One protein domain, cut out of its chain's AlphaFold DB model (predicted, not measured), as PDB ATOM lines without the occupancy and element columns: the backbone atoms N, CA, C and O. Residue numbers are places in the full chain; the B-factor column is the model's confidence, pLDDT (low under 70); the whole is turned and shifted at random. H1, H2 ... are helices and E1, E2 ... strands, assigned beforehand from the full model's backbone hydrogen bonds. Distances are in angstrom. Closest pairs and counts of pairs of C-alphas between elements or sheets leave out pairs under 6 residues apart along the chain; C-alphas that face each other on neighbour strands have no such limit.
ATOM      1  N   LEU A   4     339.767 457.489 442.189       94.94
ATOM      2  CA  LEU A   4     338.751 456.715 441.481       94.94
ATOM      3  C   LEU A   4     339.175 455.246 441.335       94.94
ATOM      4  O   LEU A   4     338.381 454.345 441.607       94.94
ATOM      5  N   THR A   5     340.443 455.004 440.993       94.94
ATOM      6  CA  THR A   5     341.028 453.657 440.909       94.94
ATOM      7  C   THR A   5     341.062 452.956 442.270       94.94
ATOM      8  O   THR A   5     340.788 451.757 442.354       94.94
ATOM      9  N   GLN A   6     341.360 453.691 443.351       94.06
ATOM     10  CA  GLN A   6     341.329 453.151 444.722       94.06
ATOM     11  C   GLN A   6     339.917 452.739 445.155       94.06
ATOM     12  O   GLN A   6     339.760 451.743 445.853       94.06
ATOM     13  N   ALA A   7     338.899 453.480 444.714       92.94
ATOM     14  CA  ALA A   7     337.494 453.155 444.946       92.94
ATOM     15  C   ALA A   7     336.954 452.056 444.006       92.94
ATOM     16  O   ALA A   7     335.775 451.723 444.077       92.94
ATOM     17  N   GLU A   8     337.790 451.512 443.115       94.06
ATOM     18  CA  GLU A   8     337.402 450.564 442.065       94.06
ATOM     19  C   GLU A   8     336.311 451.089 441.115       94.06
ATOM     20  O   GLU A   8     335.484 450.320 440.622       94.06
ATOM     21  N   LEU A   9     336.274 452.400 440.873       95.38
ATOM     22  CA  LEU A   9     335.256 453.059 440.044       95.38
ATOM     23  C   LEU A   9     335.797 453.529 438.688       95.38
ATOM     24  O   LEU A   9     335.056 454.127 437.909       95.38
ATOM     25  N   HIS A  10     337.068 453.257 438.381       96.88
ATOM     26  CA  HIS A  10     337.636 453.598 437.080       96.88
ATOM     27  C   HIS A  10     336.918 452.802 435.969       96.88
ATOM     28  O   HIS A  10     336.714 451.596 436.151       96.88
ATOM     29  N   PRO A  11     336.589 453.398 434.802       97.44
ATOM     30  CA  PRO A  11     335.862 452.721 433.721       97.44
ATOM     31  C   PRO A  11     336.418 451.337 433.375       97.44
ATOM     32  O   PRO A  11     335.689 450.353 433.388       97.44
ATOM     33  N   LYS A  12     337.740 451.211 433.200       96.69
ATOM     34  CA  LYS A  12     338.412 449.915 432.988       96.69
ATOM     35  C   LYS A  12     338.093 448.847 434.052       96.69
ATOM     36  O   LYS A  12     337.888 447.688 433.700       96.69
ATOM     37  N   GLN A  13     338.050 449.213 435.337       95.94
ATOM     38  CA  GLN A  13     337.690 448.287 436.422       95.94
ATOM     39  C   GLN A  13     336.194 447.952 436.394       95.94
ATOM     40  O   GLN A  13     335.814 446.807 436.616       95.94
ATOM     41  N   MET A  14     335.342 448.938 436.097       95.62
ATOM     42  CA  MET A  14     333.896 448.748 435.961       95.62
ATOM     43  C   MET A  14     333.559 447.804 434.802       95.62
ATOM     44  O   MET A  14     332.841 446.831 435.009       95.62
ATOM     45  N   LEU A  15     334.133 448.045 433.618       96.50
ATOM     46  CA  LEU A  15     333.968 447.226 432.412       96.50
ATOM     47  C   LEU A  15     334.386 445.773 432.657       96.50
ATOM     48  O   LEU A  15     333.658 444.857 432.284       96.50
ATOM     49  N   GLY A  16     335.492 445.557 433.379       96.12
ATOM     50  CA  GLY A  16     335.940 444.218 433.777       96.12
ATOM     51  C   GLY A  16     334.977 443.461 434.703       96.12
ATOM     52  O   GLY A  16     335.166 442.269 434.923       96.12
ATOM     53  N   ARG A  17     333.948 444.124 435.248       94.81
ATOM     54  CA  ARG A  17     332.924 443.528 436.127       94.81
ATOM     55  C   ARG A  17     331.534 443.474 435.498       94.81
ATOM     56  O   ARG A  17     330.620 442.942 436.127       94.81
ATOM     57  N   VAL A  18     331.354 444.003 434.286       95.88
ATOM     58  CA  VAL A  18     330.040 444.011 433.623       95.88
ATOM     59  C   VAL A  18     329.532 442.586 433.419       95.88
ATOM     60  O   VAL A  18     328.353 442.338 433.633       95.88
ATOM     61  N   GLU A  19     330.406 441.632 433.094       95.88
ATOM     62  CA  GLU A  19     329.983 440.243 432.904       95.88
ATOM     63  C   GLU A  19     329.366 439.634 434.177       95.88
ATOM     64  O   GLU A  19     328.240 439.138 434.126       95.88
ATOM     65  N   GLU A  20     330.037 439.774 435.331       95.81
ATOM     66  CA  GLU A  20     329.521 439.325 436.639       95.81
ATOM     67  C   GLU A  20     328.189 440.016 436.979       95.81
ATOM     68  O   GLU A  20     327.284 439.412 437.560       95.81
ATOM     69  N   PHE A  21     328.052 441.297 436.630       94.94
ATOM     70  CA  PHE A  21     326.811 442.036 436.833       94.94
ATOM     71  C   PHE A  21     325.671 441.483 435.964       94.94
ATOM     72  O   PHE A  21     324.584 441.230 436.488       94.94
ATOM     73  N   MET A  22     325.913 441.211 434.678       95.12
ATOM     74  CA  MET A  22     324.885 440.660 433.788       95.12
ATOM     75  C   MET A  22     324.498 439.220 434.145       95.12
ATOM     76  O   MET A  22     323.352 438.829 433.915       95.12
ATOM     77  N   ASP A  23     325.403 438.434 434.734       95.50
ATOM     78  CA  ASP A  23     325.063 437.115 435.282       95.50
ATOM     79  C   ASP A  23     324.045 437.234 436.429       95.50
ATOM     80  O   ASP A  23     323.072 436.480 436.479       95.50
ATOM     81  N   LYS A  24     324.191 438.241 437.304       95.12
ATOM     82  CA  LYS A  24     323.212 438.517 438.375       95.12
ATOM     83  C   LYS A  24     321.857 438.957 437.821       95.12
ATOM     84  O   LYS A  24     320.832 438.545 438.355       95.12
ATOM     85  N   ILE A  25     321.842 439.753 436.749       95.38
ATOM     86  CA  ILE A  25     320.596 440.162 436.079       95.38
ATOM     87  C   ILE A  25     319.872 438.952 435.473       95.38
ATOM     88  O   ILE A  25     318.668 438.805 435.677       95.38
ATOM     89  N   GLN A  26     320.587 438.055 434.786       94.75
ATOM     90  CA  GLN A  26     319.999 436.821 434.245       94.75
ATOM     91  C   GLN A  26     319.475 435.896 435.348       94.75
ATOM     92  O   GLN A  26     318.383 435.340 435.211       94.75
ATOM     93  N   ALA A  27     320.217 435.753 436.450       96.19
ATOM     94  CA  ALA A  27     319.781 434.956 437.594       96.19
ATOM     95  C   ALA A  27     318.487 435.513 438.209       96.19
ATOM     96  O   ALA A  27     317.528 434.766 438.391       96.19
ATOM     97  N   LEU A  28     318.424 436.831 438.436       96.31
ATOM     98  CA  LEU A  28     317.224 437.499 438.942       96.31
ATOM     99  C   LEU A  28     316.039 437.353 437.978       96.31
ATOM    100  O   LEU A  28     314.927 437.058 438.400       96.31
ATOM    101  N   ALA A  29     316.257 437.529 436.676       95.69
ATOM    102  CA  ALA A  29     315.197 437.343 435.692       95.69
ATOM    103  C   ALA A  29     314.680 435.902 435.653       95.69
ATOM    104  O   ALA A  29     313.480 435.694 435.510       95.69
ATOM    105  N   THR A  30     315.570 434.922 435.819       96.06
ATOM    106  CA  THR A  30     315.195 433.506 435.911       96.06
ATOM    107  C   THR A  30     314.313 433.264 437.134       96.06
ATOM    108  O   THR A  30     313.262 432.639 437.012       96.06
ATOM    109  N   GLU A  31     314.688 433.812 438.295       97.94
ATOM    110  CA  GLU A  31     313.886 433.742 439.525       97.94
ATOM    111  C   GLU A  31     312.496 434.373 439.339       97.94
ATOM    112  O   GLU A  31     311.489 433.807 439.762       97.94
ATOM    113  N   LEU A  32     312.428 435.503 438.634       97.75
ATOM    114  CA  LEU A  32     311.181 436.210 438.335       97.75
ATOM    115  C   LEU A  32     310.414 435.642 437.127       97.75
ATOM    116  O   LEU A  32     309.351 436.163 436.792       97.75
ATOM    117  N   SER A  33     310.921 434.588 436.472       96.88
ATOM    118  CA  SER A  33     310.360 434.017 435.235       96.88
ATOM    119  C   SER A  33     310.152 435.050 434.113       96.88
ATOM    120  O   SER A  33     309.161 435.011 433.383       96.88
ATOM    121  N   LEU A  34     311.090 435.991 433.975       95.75
ATOM    122  CA  LEU A  34     311.075 437.032 432.948       95.75
ATOM    123  C   LEU A  34     311.889 436.593 431.717       95.75
ATOM    124  O   LEU A  34     313.073 436.273 431.860       95.75
ATOM    125  N   PRO A  35     311.322 436.632 430.495       92.94
ATOM    126  CA  PRO A  35     312.020 436.237 429.271       92.94
ATOM    127  C   PRO A  35     312.947 437.356 428.765       92.94
ATOM    128  O   PRO A  35     312.773 437.901 427.679       92.94
ATOM    129  N   ILE A  36     313.954 437.733 429.559       91.88
ATOM    130  CA  ILE A  36     314.786 438.914 429.269       91.88
ATOM    131  C   ILE A  36     315.631 438.798 427.990       91.88
ATOM    132  O   ILE A  36     316.066 439.813 427.456       91.88
ATOM    133  N   ALA A  37     315.840 437.577 427.489       88.31
ATOM    134  CA  ALA A  37     316.579 437.313 426.255       88.31
ATOM    135  C   ALA A  37     315.880 437.865 424.996       88.31
ATOM    136  O   ALA A  37     316.520 438.001 423.958       88.31
ATOM    137  N   GLU A  38     314.586 438.187 425.080       91.56
ATOM    138  CA  GLU A  38     313.807 438.777 423.981       91.56
ATOM    139  C   GLU A  38     313.925 440.309 423.914       91.56
ATOM    140  O   GLU A  38     313.477 440.926 422.949       91.56
ATOM    141  N   PHE A  39     314.528 440.934 424.929       93.06
ATOM    142  CA  PHE A  39     314.626 442.385 425.038       93.06
ATOM    143  C   PHE A  39     316.062 442.865 424.871       93.06
ATOM    144  O   PHE A  39     317.019 442.173 425.213       93.06
ATOM    145  N   GLN A  40     316.202 444.096 424.390       93.25
ATOM    146  CA  GLN A  40     317.476 444.793 424.294       93.25
ATOM    147  C   GLN A  40     317.649 445.718 425.502       93.25
ATOM    148  O   GLN A  40     316.772 446.529 425.802       93.25
ATOM    149  N   ALA A  41     318.787 445.608 426.186       93.81
ATOM    150  CA  ALA A  41     319.148 446.538 427.247       93.81
ATOM    151  C   ALA A  41     319.525 447.902 426.645       93.81
ATOM    152  O   ALA A  41     320.420 447.984 425.805       93.81
ATOM    153  N   ASP A  42     318.832 448.954 427.074       93.94
ATOM    154  CA  ASP A  42     319.032 450.328 426.598       93.94
ATOM    155  C   ASP A  42     320.306 450.955 427.198       93.94
ATOM    156  O   ASP A  42     321.226 451.357 426.484       93.94
ATOM    157  N   HIS A  43     320.422 450.946 428.529       96.56
ATOM    158  CA  HIS A  43     321.545 451.555 429.247       96.56
ATOM    159  C   HIS A  43     321.947 450.767 430.504       96.56
ATOM    160  O   HIS A  43     321.158 450.015 431.080       96.56
ATOM    161  N   LEU A  44     323.186 450.977 430.961       97.00
ATOM    162  CA  LEU A  44     323.642 450.621 432.306       97.00
ATOM    163  C   LEU A  44     323.484 451.827 433.231       97.00
ATOM    164  O   LEU A  44     323.805 452.942 432.838       97.00
ATOM    165  N   ALA A  45     323.061 451.614 434.476       96.62
ATOM    166  CA  ALA A  45     322.996 452.678 435.477       96.62
ATOM    167  C   ALA A  45     324.092 452.503 436.538       96.62
ATOM    168  O   ALA A  45     324.146 451.482 437.228       96.62
ATOM    169  N   LEU A  46     324.935 453.521 436.713       96.00
ATOM    170  CA  LEU A  46     325.980 453.565 437.732       96.00
ATOM    171  C   LEU A  46     325.527 454.406 438.927       96.00
ATOM    172  O   LEU A  46     325.220 455.589 438.805       96.00
ATOM    173  N   ARG A  47     325.510 453.791 440.114       95.19
ATOM    174  CA  ARG A  47     325.231 454.472 441.385       95.19
ATOM    175  C   ARG A  47     326.527 454.643 442.169       95.19
ATOM    176  O   ARG A  47     327.215 453.667 442.452       95.19
ATOM    177  N   ILE A  48     326.832 455.882 442.533       95.25
ATOM    178  CA  ILE A  48     327.955 456.256 443.397       95.25
ATOM    179  C   ILE A  48     327.374 457.121 444.516       95.25
ATOM    180  O   ILE A  48     326.563 457.999 444.237       95.25
ATOM    181  N   ASN A  49     327.749 456.858 445.771       94.38
ATOM    182  CA  ASN A  49     327.232 457.599 446.933       94.38
ATOM    183  C   ASN A  49     328.034 458.877 447.236       94.38
ATOM    184  O   ASN A  49     327.504 459.814 447.824       94.38
ATOM    185  N   ASP A  50     329.305 458.932 446.833       94.31
ATOM    186  CA  ASP A  50     330.186 460.079 447.061       94.31
ATOM    187  C   ASP A  50     330.172 461.035 445.857       94.31
ATOM    188  O   ASP A  50     330.393 460.637 444.711       94.31
ATOM    189  N   SER A  51     329.902 462.314 446.119       94.62
ATOM    190  CA  SER A  51     329.737 463.325 445.063       94.62
ATOM    191  C   SER A  51     331.034 463.654 444.329       94.62
ATOM    192  O   SER A  51     330.998 464.025 443.156       94.62
ATOM    193  N   GLU A  52     332.181 463.548 444.997       95.69
ATOM    194  CA  GLU A  52     333.479 463.784 444.372       95.69
ATOM    195  C   GLU A  52     333.851 462.604 443.471       95.69
ATOM    196  O   GLU A  52     334.238 462.810 442.322       95.69
ATOM    197  N   LEU A  53     333.637 461.369 443.938       96.75
ATOM    198  CA  LEU A  53     333.816 460.164 443.126       96.75
ATOM    199  C   LEU A  53     332.874 460.141 441.919       96.75
ATOM    200  O   LEU A  53     333.308 459.739 440.846       96.75
ATOM    201  N   ALA A  54     331.629 460.610 442.049       97.19
ATOM    202  CA  ALA A  54     330.712 460.720 440.912       97.19
ATOM    203  C   ALA A  54     331.238 461.692 439.840       97.19
ATOM    204  O   ALA A  54     331.206 461.373 438.654       97.19
ATOM    205  N   LYS A  55     331.793 462.844 440.246       97.06
ATOM    206  CA  LYS A  55     332.429 463.799 439.319       97.06
ATOM    207  C   LYS A  55     333.654 463.203 438.631       97.06
ATOM    208  O   LYS A  55     333.788 463.325 437.418       97.06
ATOM    209  N   LEU A  56     334.522 462.542 439.397       97.69
ATOM    210  CA  LEU A  56     335.709 461.877 438.857       97.69
ATOM    211  C   LEU A  56     335.328 460.745 437.896       97.69
ATOM    212  O   LEU A  56     335.947 460.602 436.846       97.69
ATOM    213  N   ALA A  57     334.288 459.974 438.222       97.69
ATOM    214  CA  ALA A  57     333.764 458.928 437.354       97.69
ATOM    215  C   ALA A  57     333.223 459.517 436.050       97.69
ATOM    216  O   ALA A  57     333.589 459.029 434.988       97.69
ATOM    217  N   HIS A  58     332.409 460.577 436.113       97.62
ATOM    218  CA  HIS A  58     331.911 461.267 434.921       97.62
ATOM    219  C   HIS A  58     333.072 461.701 434.011       97.62
ATOM    220  O   HIS A  58     333.077 461.367 432.830       97.62
ATOM    221  N   GLN A  59     334.097 462.356 434.567       97.25
ATOM    222  CA  GLN A  59     335.273 462.756 433.793       97.25
ATOM    223  C   GLN A  59     335.980 461.553 433.154       97.25
ATOM    224  O   GLN A  59     336.273 461.587 431.964       97.25
ATOM    225  N   ALA A  60     336.220 460.477 433.905       97.81
ATOM    226  CA  ALA A  60     336.890 459.296 433.366       97.81
ATOM    227  C   ALA A  60     336.064 458.597 432.270       97.81
ATOM    228  O   ALA A  60     336.617 458.118 431.286       97.81
ATOM    229  N   TRP A  61     334.736 458.550 432.408       98.00
ATOM    230  CA  TRP A  61     333.852 457.965 431.396       98.00
ATOM    231  C   TRP A  61     333.733 458.811 430.123       98.00
ATOM    232  O   TRP A  61     333.403 458.254 429.081       98.00
ATOM    233  N   SER A  62     334.061 460.108 430.165       96.69
ATOM    234  CA  SER A  62     334.105 460.957 428.961       96.69
ATOM    235  C   SER A  62     335.203 460.567 427.961       96.69
ATOM    236  O   SER A  62     335.177 461.002 426.816       96.69
ATOM    237  N   GLU A  63     336.157 459.719 428.362       97.19
ATOM    238  CA  GLU A  63     337.154 459.130 427.454       97.19
ATOM    239  C   GLU A  63     336.614 457.917 426.671       97.19
ATOM    240  O   GLU A  63     337.292 457.416 425.779       97.19
ATOM    241  N   TYR A  64     335.427 457.419 427.028       97.88
ATOM    242  CA  TYR A  64     334.804 456.218 426.455       97.88
ATOM    243  C   TYR A  64     333.534 456.534 425.655       97.88
ATOM    244  O   TYR A  64     332.835 455.618 425.215       97.88
ATOM    245  N   GLY A  65     333.182 457.811 425.537       97.56
ATOM    246  CA  GLY A  65     331.929 458.236 424.948       97.56
ATOM    247  C   GLY A  65     331.631 459.708 425.177       97.56
ATOM    248  O   GLY A  65     332.366 460.432 425.847       97.56
ATOM    249  N   SER A  66     330.497 460.145 424.644       98.06
ATOM    250  CA  SER A  66     330.049 461.536 424.703       98.06
ATOM    251  C   SER A  66     328.811 461.689 425.580       98.06
ATOM    252  O   SER A  66     327.869 460.901 425.491       98.06
ATOM    253  N   THR A  67     328.766 462.740 426.399       98.12
ATOM    254  CA  THR A  67     327.554 463.100 427.148       98.12
ATOM    255  C   THR A  67     326.467 463.563 426.181       98.12
ATOM    256  O   THR A  67     326.606 464.596 425.529       98.12
ATOM    257  N   ILE A  68     325.372 462.806 426.104       97.94
ATOM    258  CA  ILE A  68     324.212 463.105 425.248       97.94
ATOM    259  C   ILE A  68     323.055 463.746 426.022       97.94
ATOM    260  O   ILE A  68     322.144 464.311 425.423       97.94
ATOM    261  N   SER A  69     323.088 463.674 427.354       97.69
ATOM    262  CA  SER A  69     322.122 464.333 428.231       97.69
ATOM    263  C   SER A  69     322.753 464.649 429.582       97.69
ATOM    264  O   SER A  69     323.457 463.820 430.153       97.69
ATOM    265  N   GLU A  70     322.464 465.834 430.110       97.19
ATOM    266  CA  GLU A  70     322.766 466.220 431.486       97.19
ATOM    267  C   GLU A  70     321.571 466.999 432.039       97.19
ATOM    268  O   GLU A  70     321.409 468.198 431.807       97.19
ATOM    269  N   ALA A  71     320.679 466.291 432.731       97.06
ATOM    270  CA  ALA A  71     319.434 466.854 433.237       97.06
ATOM    271  C   ALA A  71     319.515 467.109 434.744       97.06
ATOM    272  O   ALA A  71     319.860 466.218 435.520       97.06
ATOM    273  N   MET A  72     319.124 468.306 435.184       96.94
ATOM    274  CA  MET A  72     318.970 468.607 436.608       96.94
ATOM    275  C   MET A  72     317.633 468.071 437.125       96.94
ATOM    276  O   MET A  72     316.576 468.626 436.828       96.94
ATOM    277  N   ILE A  73     317.674 467.009 437.931       93.50
ATOM    278  CA  ILE A  73     316.489 466.353 438.496       93.50
ATOM    279  C   ILE A  73     316.604 466.343 440.018       93.50
ATOM    280  O   ILE A  73     317.546 465.787 440.577       93.50
ATOM    281  N   ASN A  74     315.631 466.945 440.708       91.81
ATOM    282  CA  ASN A  74     315.622 467.065 442.174       91.81
ATOM    283  C   ASN A  74     316.937 467.636 442.741       91.81
ATOM    284  O   ASN A  74     317.496 467.101 443.696       91.81
ATOM    285  N   GLY A  75     317.454 468.697 442.112       92.19
ATOM    286  CA  GLY A  75     318.636 469.423 442.589       92.19
ATOM    287  C   GLY A  75     319.987 468.773 442.279       92.19
ATOM    288  O   GLY A  75     321.007 469.291 442.723       92.19
ATOM    289  N   ARG A  76     320.030 467.687 441.495       95.12
ATOM    290  CA  ARG A  76     321.285 467.040 441.087       95.12
ATOM    291  C   ARG A  76     321.303 466.667 439.603       95.12
ATOM    292  O   ARG A  76     320.232 466.407 439.051       95.12
ATOM    293  N   PRO A  77     322.482 466.596 438.971       97.19
ATOM    294  CA  PRO A  77     322.577 466.166 437.588       97.19
ATOM    295  C   PRO A  77     322.374 464.653 437.468       97.19
ATOM    296  O   PRO A  77     322.842 463.858 438.292       97.19
ATOM    297  N   ILE A  78     321.670 464.260 436.415       98.00
ATOM    298  CA  ILE A  78     321.680 462.910 435.871       98.00
ATOM    299  C   ILE A  78     322.299 463.001 434.488       98.00
ATOM    300  O   ILE A  78     321.765 463.677 433.608       98.00
ATOM    301  N   VAL A  79     323.448 462.353 434.340       98.25
ATOM    302  CA  VAL A  79     324.241 462.364 433.116       98.25
ATOM    303  C   VAL A  79     323.977 461.075 432.354       98.25
ATOM    304  O   VAL A  79     323.948 460.007 432.959       98.25
ATOM    305  N   VAL A  80     323.818 461.160 431.038       98.44
ATOM    306  CA  VAL A  80     323.803 460.003 430.139       98.44
ATOM    307  C   VAL A  80     324.959 460.137 429.160       98.44
ATOM    308  O   VAL A  80     325.040 461.118 428.416       98.44
ATOM    309  N   ILE A  81     325.847 459.149 429.172       98.62
ATOM    310  CA  ILE A  81     327.018 459.052 428.301       98.62
ATOM    311  C   ILE A  81     326.727 457.972 427.265       98.62
ATOM    312  O   ILE A  81     326.468 456.829 427.635       98.62
ATOM    313  N   PHE A  82     326.759 458.335 425.987       98.50
ATOM    314  CA  PHE A  82     326.685 457.400 424.868       98.50
ATOM    315  C   PHE A  82     328.094 456.914 424.541       98.50
ATOM    316  O   PHE A  82     328.979 457.741 424.324       98.50
ATOM    317  N   PHE A  83     328.318 455.603 424.538       98.38
ATOM    318  CA  PHE A  83     329.644 455.035 424.316       98.38
ATOM    319  C   PHE A  83     330.098 455.174 422.862       98.38
ATOM    320  O   PHE A  83     329.305 454.996 421.939       98.38
ATOM    321  N   ASP A  84     331.396 455.402 422.658       98.12
ATOM    322  CA  ASP A  84     331.995 455.364 421.317       98.12
ATOM    323  C   ASP A  84     331.942 453.942 420.729       98.12
ATOM    324  O   ASP A  84     331.704 453.753 419.535       98.12
ATOM    325  N   GLU A  85     332.113 452.931 421.589       97.38
ATOM    326  CA  GLU A  85     331.896 451.520 421.272       97.38
ATOM    327  C   GLU A  85     330.902 450.899 422.268       97.38
ATOM    328  O   GLU A  85     331.133 450.957 423.480       97.38
ATOM    329  N   PRO A  86     329.810 450.261 421.802       97.25
ATOM    330  CA  PRO A  86     328.818 449.689 422.700       97.25
ATOM    331  C   PRO A  86     329.389 448.503 423.480       97.25
ATOM    332  O   PRO A  86     330.150 447.680 422.958       97.25
ATOM    333  N   ILE A  87     328.946 448.355 424.726       97.25
ATOM    334  CA  ILE A  87     329.335 447.230 425.573       97.25
ATOM    335  C   ILE A  87     328.556 445.992 425.129       97.25
ATOM    336  O   ILE A  87     327.347 445.885 425.349       97.25
ATOM    337  N   LYS A  88     329.256 445.034 424.518       96.44
ATOM    338  CA  LYS A  88     328.678 443.760 424.073       96.44
ATOM    339  C   LYS A  88     328.851 442.691 425.144       96.44
ATOM    340  O   LYS A  88     329.974 442.294 425.444       96.44
ATOM    341  N   VAL A  89     327.749 442.209 425.713       95.31
ATOM    342  CA  VAL A  89     327.774 441.254 426.829       95.31
ATOM    343  C   VAL A  89     326.514 440.388 426.848       95.31
ATOM    344  O   VAL A  89     325.403 440.897 426.759       95.31
ATOM    345  N   LYS A  90     326.684 439.061 426.948       91.31
ATOM    346  CA  LYS A  90     325.589 438.066 427.055       91.31
ATOM    347  C   LYS A  90     324.470 438.236 426.006       91.31
ATOM    348  O   LYS A  90     323.303 438.006 426.291       91.31
ATOM    349  N   GLY A  91     324.834 438.635 424.785       91.44
ATOM    350  CA  GLY A  91     323.895 438.854 423.676       91.44
ATOM    351  C   GLY A  91     323.312 440.268 423.586       91.44
ATOM    352  O   GLY A  91     322.770 440.616 422.541       91.44
ATOM    353  N   TRP A  92     323.486 441.107 424.609       94.88
ATOM    354  CA  TRP A  92     323.115 442.519 424.558       94.88
ATOM    355  C   TRP A  92     324.235 443.394 424.004       94.88
ATOM    356  O   TRP A  92     325.421 443.106 424.177       94.88
ATOM    357  N   SER A  93     323.832 444.497 423.377       96.88
ATOM    358  CA  SER A  93     324.704 445.593 422.942       96.88
ATOM    359  C   SER A  93     324.263 446.882 423.626       96.88
ATOM    360  O   SER A  93     323.306 447.499 423.173       96.88
ATOM    361  N   ILE A  94     324.896 447.255 424.735       97.69
ATOM    362  CA  ILE A  94     324.456 448.386 425.560       97.69
ATOM    363  C   ILE A  94     325.171 449.656 425.112       97.69
ATOM    364  O   ILE A  94     326.402 449.690 425.066       97.69
ATOM    365  N   GLU A  95     324.403 450.695 424.798       97.69
ATOM    366  CA  GLU A  95     324.925 451.895 424.137       97.69
ATOM    367  C   GLU A  95     325.210 453.043 425.108       97.69
ATOM    368  O   GLU A  95     326.024 453.910 424.801       97.69
ATOM    369  N   CYS A  96     324.576 453.045 426.284       97.88
ATOM    370  CA  CYS A  96     324.661 454.169 427.213       97.88
ATOM    371  C   CYS A  96     325.024 453.774 428.648       97.88
ATOM    372  O   CYS A  96     324.648 452.710 429.153       97.88
ATOM    373  N   LEU A  97     325.674 454.711 429.339       98.38
ATOM    374  CA  LEU A  97     325.801 454.763 430.789       98.38
ATOM    375  C   LEU A  97     324.974 455.926 431.339       98.38
ATOM    376  O   LEU A  97     325.256 457.084 431.043       98.38
ATOM    377  N   GLU A  98     324.008 455.636 432.201       98.50
ATOM    378  CA  GLU A  98     323.386 456.635 433.063       98.50
ATOM    379  C   GLU A  98     324.200 456.757 434.363       98.50
ATOM    380  O   GLU A  98     324.396 455.779 435.090       98.50
ATOM    381  N   LEU A  99     324.641 457.971 434.689       98.25
ATOM    382  CA  LEU A  99     325.286 458.327 435.949       98.25
ATOM    383  C   LEU A  99     324.471 459.411 436.669       98.25
ATOM    384  O   LEU A  99     324.701 460.615 436.505       98.25
ATOM    385  N   PRO A 100     323.511 459.006 437.509       97.56
ATOM    386  CA  PRO A 100     322.836 459.916 438.414       97.56
ATOM    387  C   PRO A 100     323.777 460.275 439.558       97.56
ATOM    388  O   PRO A 100     324.246 459.389 440.278       97.56
ATOM    389  N   TYR A 101     324.002 461.566 439.782       97.25
ATOM    390  CA  TYR A 101     324.789 461.999 440.932       97.25
ATOM    391  C   TYR A 101     324.084 461.595 442.242       97.25
ATOM    392  O   TYR A 101     322.873 461.322 442.228       97.25
TER     393      TYR A 101
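This is residues 4 to 101 of the 115 residues of a protein of Vibrio ishigakensis (UniProt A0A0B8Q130). Picture a four-stranded sheet whose three longer strands, E2, E3 and E4, each bend, with helix H3 laid over one face of it. The longest helix, H2, only grazes the sheet with its residues 18 to 23 and runs on away from it, and a long link folds back from its far end to the short edge strand E1. The 98 printed residues hold three named helices and four named strands, in the order H1, H2, E1, H3, E2, E3, E4. The sheet is mixed, ordered E1, E4, E3, E2, and the class is mixed, helices and strands. The whole is compact, with a radius of gyration of the C-alphas of 14.1 A and spans of 38 by 29 by 26 A.

Start at H1, residues 11 to 15, which is not on the sheet. Go on to H2, residues 18 to 31, and compare Glu 19 with Val 89 of E3, residues 76 to 89: their C-alphas, the closest of the two elements, are 6.5 A apart. Next comes E1, residues 43 to 45, parallel to E4, residues 92 to 100; look for N 44 and O 96, 2.9 A apart. Then H3, residues 51 to 61, is on the sheet at a height of 10.3 A, over E4 and E3, slantwise to the strands at 35 degrees to E3 on the local plane. H1 and H3 only just touch, with 3 pairs of C-alphas within 8 A; the closest are those of Pro 11 and Trp 61, 6.1 A apart. H2 and H3 are apart. E2, residues 65 to 73, forms a hairpin with E3, where N 68 and O 80 are 2.9 A apart. E3 and E4 form the next hairpin, with N 81 and O 97 at 2.8 A. E2, E3 and E4 make a meander, each strand the antiparallel neighbour of the one before. E1, H3 and E2 form a split strand-helix-strand unit, two strands running the same way with E4 and E3 between them, and its crossover is right-handed. In H1, H2 and H3 every O i to N i+4 pair is within hydrogen-bond range.

Find C-alpha 11 at (335.862, 452.721, 433.721), where H1 begins. H2 spans 20.0 A from first to last C-alpha, and H3 15.2 A. E3 is the longest strand, 30.2 A, and bends by 88 degrees at residue 85. E2 spans 22.1 A and bends by 51 degrees at residue 68; E4 spans 22.2 A, bends by 61 degrees at residue 95, and ends at C-alpha 100, (322.836, 459.916, 438.414).

The two C-alphas farthest apart, those of Ser 33 and Glu 52, are 38.8 A apart. The printed part has no cut; the link from H2 to E1, 11 residues, is long, and the other links are tight. The mean pLDDT of the printed part is 96.0, and no printed residue is under 70.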